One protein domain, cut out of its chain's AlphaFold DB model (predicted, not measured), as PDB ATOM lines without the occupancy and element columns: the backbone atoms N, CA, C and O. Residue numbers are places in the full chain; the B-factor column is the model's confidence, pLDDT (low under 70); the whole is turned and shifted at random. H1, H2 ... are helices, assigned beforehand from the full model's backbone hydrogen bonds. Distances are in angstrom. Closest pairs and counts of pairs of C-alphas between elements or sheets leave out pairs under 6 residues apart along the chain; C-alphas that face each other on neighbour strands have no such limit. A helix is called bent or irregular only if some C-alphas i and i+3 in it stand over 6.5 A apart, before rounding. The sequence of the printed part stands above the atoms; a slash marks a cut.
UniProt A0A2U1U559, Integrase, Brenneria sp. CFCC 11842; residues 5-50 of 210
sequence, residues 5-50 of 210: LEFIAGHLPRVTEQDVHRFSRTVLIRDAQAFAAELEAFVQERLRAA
ATOM      1  N   LEU A   5     -34.318  40.034 158.160       44.41
ATOM      2  CA  LEU A   5     -34.135  39.692 156.745       44.41
ATOM      3  C   LEU A   5     -33.827  40.899 155.841       44.41
ATOM      4  O   LEU A   5     -33.072  40.743 154.886       44.41
ATOM      5  N   GLU A   6     -34.341  42.098 156.138       46.88
ATOM      6  CA  GLU A   6     -34.041  43.302 155.344       46.88
ATOM      7  C   GLU A   6     -32.585  43.768 155.511       46.88
ATOM      8  O   GLU A   6     -32.014  44.348 154.591       46.88
ATOM      9  N   PHE A   7     -31.944  43.464 156.648       46.25
ATOM     10  CA  PHE A   7     -30.573  43.901 156.933       46.25
ATOM     11  C   PHE A   7     -29.513  43.040 156.224       46.25
ATOM     12  O   PHE A   7     -28.508  43.558 155.739       46.25
ATOM     13  N   ILE A   8     -29.744  41.728 156.114       48.94
ATOM     14  CA  ILE A   8     -28.808  40.794 155.464       48.94
ATOM     15  C   ILE A   8     -28.991  40.801 153.938       48.94
ATOM     16  O   ILE A   8     -28.011  40.692 153.202       48.94
ATOM     17  N   ALA A   9     -30.215  41.022 153.443       51.03
ATOM     18  CA  ALA A   9     -30.497  41.082 152.006       51.03
ATOM     19  C   ALA A   9     -29.732  42.202 151.270       51.03
ATOM     20  O   ALA A   9     -29.425  42.056 150.091       51.03
ATOM     21  N   GLY A  10     -29.382  43.296 151.960       52.72
ATOM     22  CA  GLY A  10     -28.600  44.400 151.391       52.72
ATOM     23  C   GLY A  10     -27.093  44.139 151.249       52.72
ATOM     24  O   GLY A  10     -26.416  44.933 150.604       52.72
ATOM     25  N   HIS A  11     -26.568  43.053 151.830       55.03
ATOM     26  CA  HIS A  11     -25.124  42.784 151.932       55.03
ATOM     27  C   HIS A  11     -24.681  41.475 151.263       55.03
ATOM     28  O   HIS A  11     -23.510  41.103 151.349       55.03
ATOM     29  N   LEU A  12     -25.592  40.762 150.596       58.59
ATOM     30  CA  LEU A  12     -25.225  39.589 149.807       58.59
ATOM     31  C   LEU A  12     -24.513  40.044 148.522       58.59
ATOM     32  O   LEU A  12     -25.042  40.907 147.812       58.59
ATOM     33  N   PRO A  13     -23.320  39.505 148.214       63.19
ATOM     34  CA  PRO A  13     -22.612  39.860 146.993       63.19
ATOM     35  C   PRO A  13     -23.448  39.426 145.785       63.19
ATOM     36  O   PRO A  13     -23.837  38.264 145.687       63.19
ATOM     37  N   ARG A  14     -23.735  40.368 144.881       72.25
ATOM     38  CA  ARG A  14     -24.389  40.068 143.603       72.25
ATOM     39  C   ARG A  14     -23.413  39.330 142.698       72.25
ATOM     40  O   ARG A  14     -22.256  39.730 142.603       72.25
ATOM     41  N   VAL A  15     -23.893  38.309 142.004       80.44
ATOM     42  CA  VAL A  15     -23.185  37.647 140.915       80.44
ATOM     43  C   VAL A  15     -23.047  38.639 139.765       80.44
ATOM     44  O   VAL A  15     -24.028  39.158 139.232       80.44
ATOM     45  N   THR A  16     -21.805  38.908 139.387       79.88
ATOM     46  CA  THR A  16     -21.455  39.776 138.262       79.88
ATOM     47  C   THR A  16     -20.956  38.953 137.076       79.88
ATOM     48  O   THR A  16     -20.563  37.794 137.213       79.88
ATOM     49  N   GLU A  17     -20.905  39.559 135.890       76.69
ATOM     50  CA  GLU A  17     -20.295  38.931 134.707       76.69
ATOM     51  C   GLU A  17     -18.828  38.535 134.953       76.69
ATOM     52  O   GLU A  17     -18.356  37.504 134.470       76.69
ATOM     53  N   GLN A  18     -18.116  39.302 135.787       77.69
ATOM     54  CA  GLN A  18     -16.747  38.992 136.193       77.69
ATOM     55  C   GLN A  18     -16.662  37.676 136.981       77.69
ATOM     56  O   GLN A  18     -15.728  36.895 136.776       77.69
ATOM     57  N   ASP A  19     -17.660  37.376 137.815       76.62
ATOM     58  CA  ASP A  19     -17.740  36.114 138.556       76.62
ATOM     59  C   ASP A  19     -18.034  34.923 137.644       76.62
ATOM     60  O   ASP A  19     -17.651  33.793 137.947       76.62
ATOM     61  N   VAL A  20     -18.690  35.159 136.510       79.25
ATOM     62  CA  VAL A  20     -19.012  34.127 135.521       79.25
ATOM     63  C   VAL A  20     -17.786  33.739 134.691       79.25
ATOM     64  O   VAL A  20     -17.611  32.566 134.350       79.25
ATOM     65  N   HIS A  21     -16.870  34.680 134.436       75.56
ATOM     66  CA  HIS A  21     -15.651  34.420 133.665       75.56
ATOM     67  C   HIS A  21     -14.754  33.323 134.260       75.56
ATOM     68  O   HIS A  21     -14.031  32.663 133.508       75.56
ATOM     69  N   ARG A  22     -14.844  33.034 135.568       76.56
ATOM     70  CA  ARG A  22     -14.117  31.915 136.205       76.56
ATOM     71  C   ARG A  22     -14.527  30.540 135.665       76.56
ATOM     72  O   ARG A  22     -13.744  29.597 135.742       76.56
ATOM     73  N   PHE A  23     -15.725  30.428 135.090       72.12
ATOM     74  CA  PHE A  23     -16.262  29.184 134.534       72.12
ATOM     75  C   PHE A  23     -15.979  29.013 133.038       72.12
ATOM     76  O   PHE A  23     -16.248  27.947 132.484       72.12
ATOM     77  N   SER A  24     -15.376  30.014 132.388       71.00
ATOM     78  CA  SER A  24     -15.093  30.008 130.942       71.00
ATOM     79  C   SER A  24     -14.148  28.884 130.495       71.00
ATOM     80  O   SER A  24     -14.146  28.503 129.328       71.00
ATOM     81  N   ARG A  25     -13.362  28.317 131.422       72.31
ATOM     82  CA  ARG A  25     -12.470  27.170 131.163       72.31
ATOM     83  C   ARG A  25     -13.190  25.821 131.208       72.31
ATOM     84  O   ARG A  25     -12.624  24.831 130.757       72.31
ATOM     85  N   THR A  26     -14.403  25.784 131.754       74.31
ATOM     86  CA  THR A  26     -15.159  24.548 132.011       74.31
ATOM     87  C   THR A  26     -16.429  24.471 131.166       74.31
ATOM     88  O   THR A  26     -16.852  23.379 130.799       74.31
ATOM     89  N   VAL A  27     -17.039  25.612 130.836       75.50
ATOM     90  CA  VAL A  27     -18.302  25.685 130.091       75.50
ATOM     91  C   VAL A  27     -18.201  26.757 129.006       75.50
ATOM     92  O   VAL A  27     -17.667  27.838 129.241       75.50
ATOM     93  N   LEU A  28     -18.732  26.469 127.812       78.06
ATOM     94  CA  LEU A  28     -18.867  27.463 126.746       78.06
ATOM     95  C   LEU A  28     -20.031  28.407 127.075       78.06
ATOM     96  O   LEU A  28     -21.196  28.042 126.925       78.06
ATOM     97  N   ILE A  29     -19.708  29.627 127.492       78.31
ATOM     98  CA  ILE A  29     -20.692  30.658 127.836       78.31
ATOM     99  C   ILE A  29     -20.885  31.554 126.613       78.31
ATOM    100  O   ILE A  29     -19.989  32.308 126.246       78.31
ATOM    101  N   ARG A  30     -22.035  31.422 125.939       78.94
ATOM    102  CA  ARG A  30     -22.358  32.188 124.719       78.94
ATOM    103  C   ARG A  30     -22.811  33.616 125.016       78.94
ATOM    104  O   ARG A  30     -22.572  34.499 124.204       78.94
ATOM    105  N   ASP A  31     -23.440  33.814 126.170       84.12
ATOM    106  CA  ASP A  31     -23.918  35.103 126.664       84.12
ATOM    107  C   ASP A  31     -23.635  35.173 128.172       84.12
ATOM    108  O   ASP A  31     -24.270  34.484 128.974       84.12
ATOM    109  N   ALA A  32     -22.609  35.939 128.545       81.88
ATOM    110  CA  ALA A  32     -22.160  36.047 129.929       81.88
ATOM    111  C   ALA A  32     -23.147  36.833 130.801       81.88
ATOM    112  O   ALA A  32     -23.293  36.520 131.983       81.88
ATOM    113  N   GLN A  33     -23.850  37.802 130.210       82.25
ATOM    114  CA  GLN A  33     -24.811  38.647 130.904       82.25
ATOM    115  C   GLN A  33     -26.068  37.849 131.258       82.25
ATOM    116  O   GLN A  33     -26.501  37.850 132.413       82.25
ATOM    117  N   ALA A  34     -26.621  37.117 130.286       84.44
ATOM    118  CA  ALA A  34     -27.778  36.257 130.516       84.44
ATOM    119  C   ALA A  34     -27.460  35.154 131.540       84.44
ATOM    120  O   ALA A  34     -28.233  34.919 132.467       84.44
ATOM    121  N   PHE A  35     -26.278  34.539 131.435       82.25
ATOM    122  CA  PHE A  35     -25.850  33.503 132.374       82.25
ATOM    123  C   PHE A  35     -25.639  34.040 133.799       82.25
ATOM    124  O   PHE A  35     -26.018  33.379 134.764       82.25
ATOM    125  N   ALA A  36     -25.069  35.242 133.955       84.50
ATOM    126  CA  ALA A  36     -24.936  35.887 135.261       84.50
ATOM    127  C   ALA A  36     -26.305  36.152 135.904       84.50
ATOM    128  O   ALA A  36     -26.479  35.900 137.095       84.50
ATOM    129  N   ALA A  37     -27.285  36.604 135.114       83.56
ATOM    130  CA  ALA A  37     -28.640  36.865 135.590       83.56
ATOM    131  C   ALA A  37     -29.362  35.584 136.044       83.56
ATOM    132  O   ALA A  37     -30.006  35.579 137.094       83.56
ATOM    133  N   GLU A  38     -29.227  34.487 135.294       85.12
ATOM    134  CA  GLU A  38     -29.792  33.189 135.683       85.12
ATOM    135  C   GLU A  38     -29.108  32.613 136.927       85.12
ATOM    136  O   GLU A  38     -29.781  32.102 137.825       85.12
ATOM    137  N   LEU A  39     -27.781  32.737 137.024       83.06
ATOM    138  CA  LEU A  39     -27.029  32.271 138.184       83.06
ATOM    139  C   LEU A  39     -27.371  33.075 139.446       83.06
ATOM    140  O   LEU A  39     -27.534  32.485 140.511       83.06
ATOM    141  N   GLU A  40     -27.532  34.395 139.333       84.62
ATOM    142  CA  GLU A  40     -28.027  35.241 140.425       84.62
ATOM    143  C   GLU A  40     -29.427  34.797 140.866       84.62
ATOM    144  O   GLU A  40     -29.662  34.590 142.056       84.62
ATOM    145  N   ALA A  41     -30.352  34.595 139.922       82.62
ATOM    146  CA  ALA A  41     -31.713  34.162 140.233       82.62
ATOM    147  C   ALA A  41     -31.723  32.810 140.963       82.62
ATOM    148  O   ALA A  41     -32.404  32.664 141.982       82.62
ATOM    149  N   PHE A  42     -30.908  31.861 140.496       82.62
ATOM    150  CA  PHE A  42     -30.726  30.563 141.134       82.62
ATOM    151  C   PHE A  42     -30.146  30.691 142.547       82.62
ATOM    152  O   PHE A  42     -30.667  30.095 143.488       82.62
ATOM    153  N   VAL A  43     -29.091  31.487 142.740       79.00
ATOM    154  CA  VAL A  43     -28.487  31.708 144.064       79.00
ATOM    155  C   VAL A  43     -29.504  32.325 145.026       79.00
ATOM    156  O   VAL A  43     -29.644  31.843 146.149       79.00
ATOM    157  N   GLN A  44     -30.275  33.318 144.582       76.25
ATOM    158  CA  GLN A  44     -31.334  33.941 145.383       76.25
ATOM    159  C   GLN A  44     -32.459  32.958 145.732       76.25
ATOM    160  O   GLN A  44     -32.965  32.970 146.854       76.25
ATOM    161  N   GLU A  45     -32.849  32.082 144.807       78.19
ATOM    162  CA  GLU A  45     -33.819  31.017 145.069       78.19
ATOM    163  C   GLU A  45     -33.297  30.027 146.120       78.19
ATOM    164  O   GLU A  45     -33.994  29.730 147.091       78.19
ATOM    165  N   ARG A  46     -32.043  29.573 145.991       74.88
ATOM    166  CA  ARG A  46     -31.411  28.659 146.955       74.88
ATOM    167  C   ARG A  46     -31.229  29.294 148.330       74.88
ATOM    168  O   ARG A  46     -31.404  28.602 149.324       74.88
ATOM    169  N   LEU A  47     -30.926  30.590 148.394       67.19
ATOM    170  CA  LEU A  47     -30.836  31.335 149.652       67.19
ATOM    171  C   LEU A  47     -32.197  31.484 150.340       67.19
ATOM    172  O   LEU A  47     -32.262  31.409 151.561       67.19
ATOM    173  N   ARG A  48     -33.285  31.656 149.578       67.19
ATOM    174  CA  ARG A  48     -34.655  31.701 150.124       67.19
ATOM    175  C   ARG A  48     -35.165  30.332 150.565       67.19
ATOM    176  O   ARG A  48     -35.958  30.263 151.495       67.19
ATOM    177  N   ALA A  49     -34.746  29.271 149.878       67.00
ATOM    178  CA  ALA A  49     -35.111  27.893 150.200       67.00
ATOM    179  C   ALA A  49     -34.249  27.288 151.319       67.00
ATOM    180  O   ALA A  49     -34.617  26.263 151.890       67.00
ATOM    181  N   ALA A  50     -33.093  27.882 151.619       62.94
ATOM    182  CA  ALA A  50     -32.279  27.484 152.750       62.94
ATOM    183  C   ALA A  50     -32.942  27.965 154.046       62.94
ATOM    184  O   ALA A  50     -33.056  29.168 154.280       62.94
TER     185      ALA A  50
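Overview. This is residues 5 to 50 of the 210 residues of the protein "Integrase" of Brenneria sp. CFCC 11842 (UniProt A0A2U1U559). The printed part is an open V: one arm is the long helix H3, the other is the thin stretch of residues 10 to 16 with the short helix H1 at its far end. At the closed end of the V the short helix H2 packs crosswise on the first turns of H3, and residues 24 to 31 loop round from H2 into H3. The printed part has 46 residues with three named helices, in the order H1, H2, H3, and no named strand; the class is all helix. It is loose, with a radius of gyration of the C-alphas of 12.1 A, and elongated, spanning 36 by 18 by 15 A.

Arrangement. H1, residues 5 to 9, touches no helix: it is apart from H2, residues 17 to 23, and from H3, residues 32 to 49. H2 touches H3, which meets it with residues 32 to 36 alone; the closest C-alphas, those of Glu 17 and Ala 36, are 5.6 A apart. The lines of H2 and H3 are about perpendicular, at 88 degrees. In H1 and H3 every O i to N i+4 pair is within hydrogen-bond range; in H2 1 of 3 is, beside 3 of 4 O i to N i+3 pairs.

Along the chain. H1 begins at C-alpha 5, (-34.135, 39.692, 156.745), and is 6.1 A long from first to last C-alpha. H2 begins at C-alpha 17, (-20.295, 38.931, 134.707), and is 10.5 A long; it is neither bent nor irregular, but only just: C-alphas 19 and 22 are 6.0 A apart. H3 is 25.4 A long and ends at C-alpha 49, (-35.111, 27.893, 150.200).

Size, cuts and confidence. The two C-alphas farthest apart, those of Phe 7 and Leu 28, are 36.3 A apart. The printed part has no cut, and both links, H1 to H2 and H2 to H3, are short. The mean pLDDT of the printed part is 72.5, with residues 5 to 13 and 47 to 50 under 70.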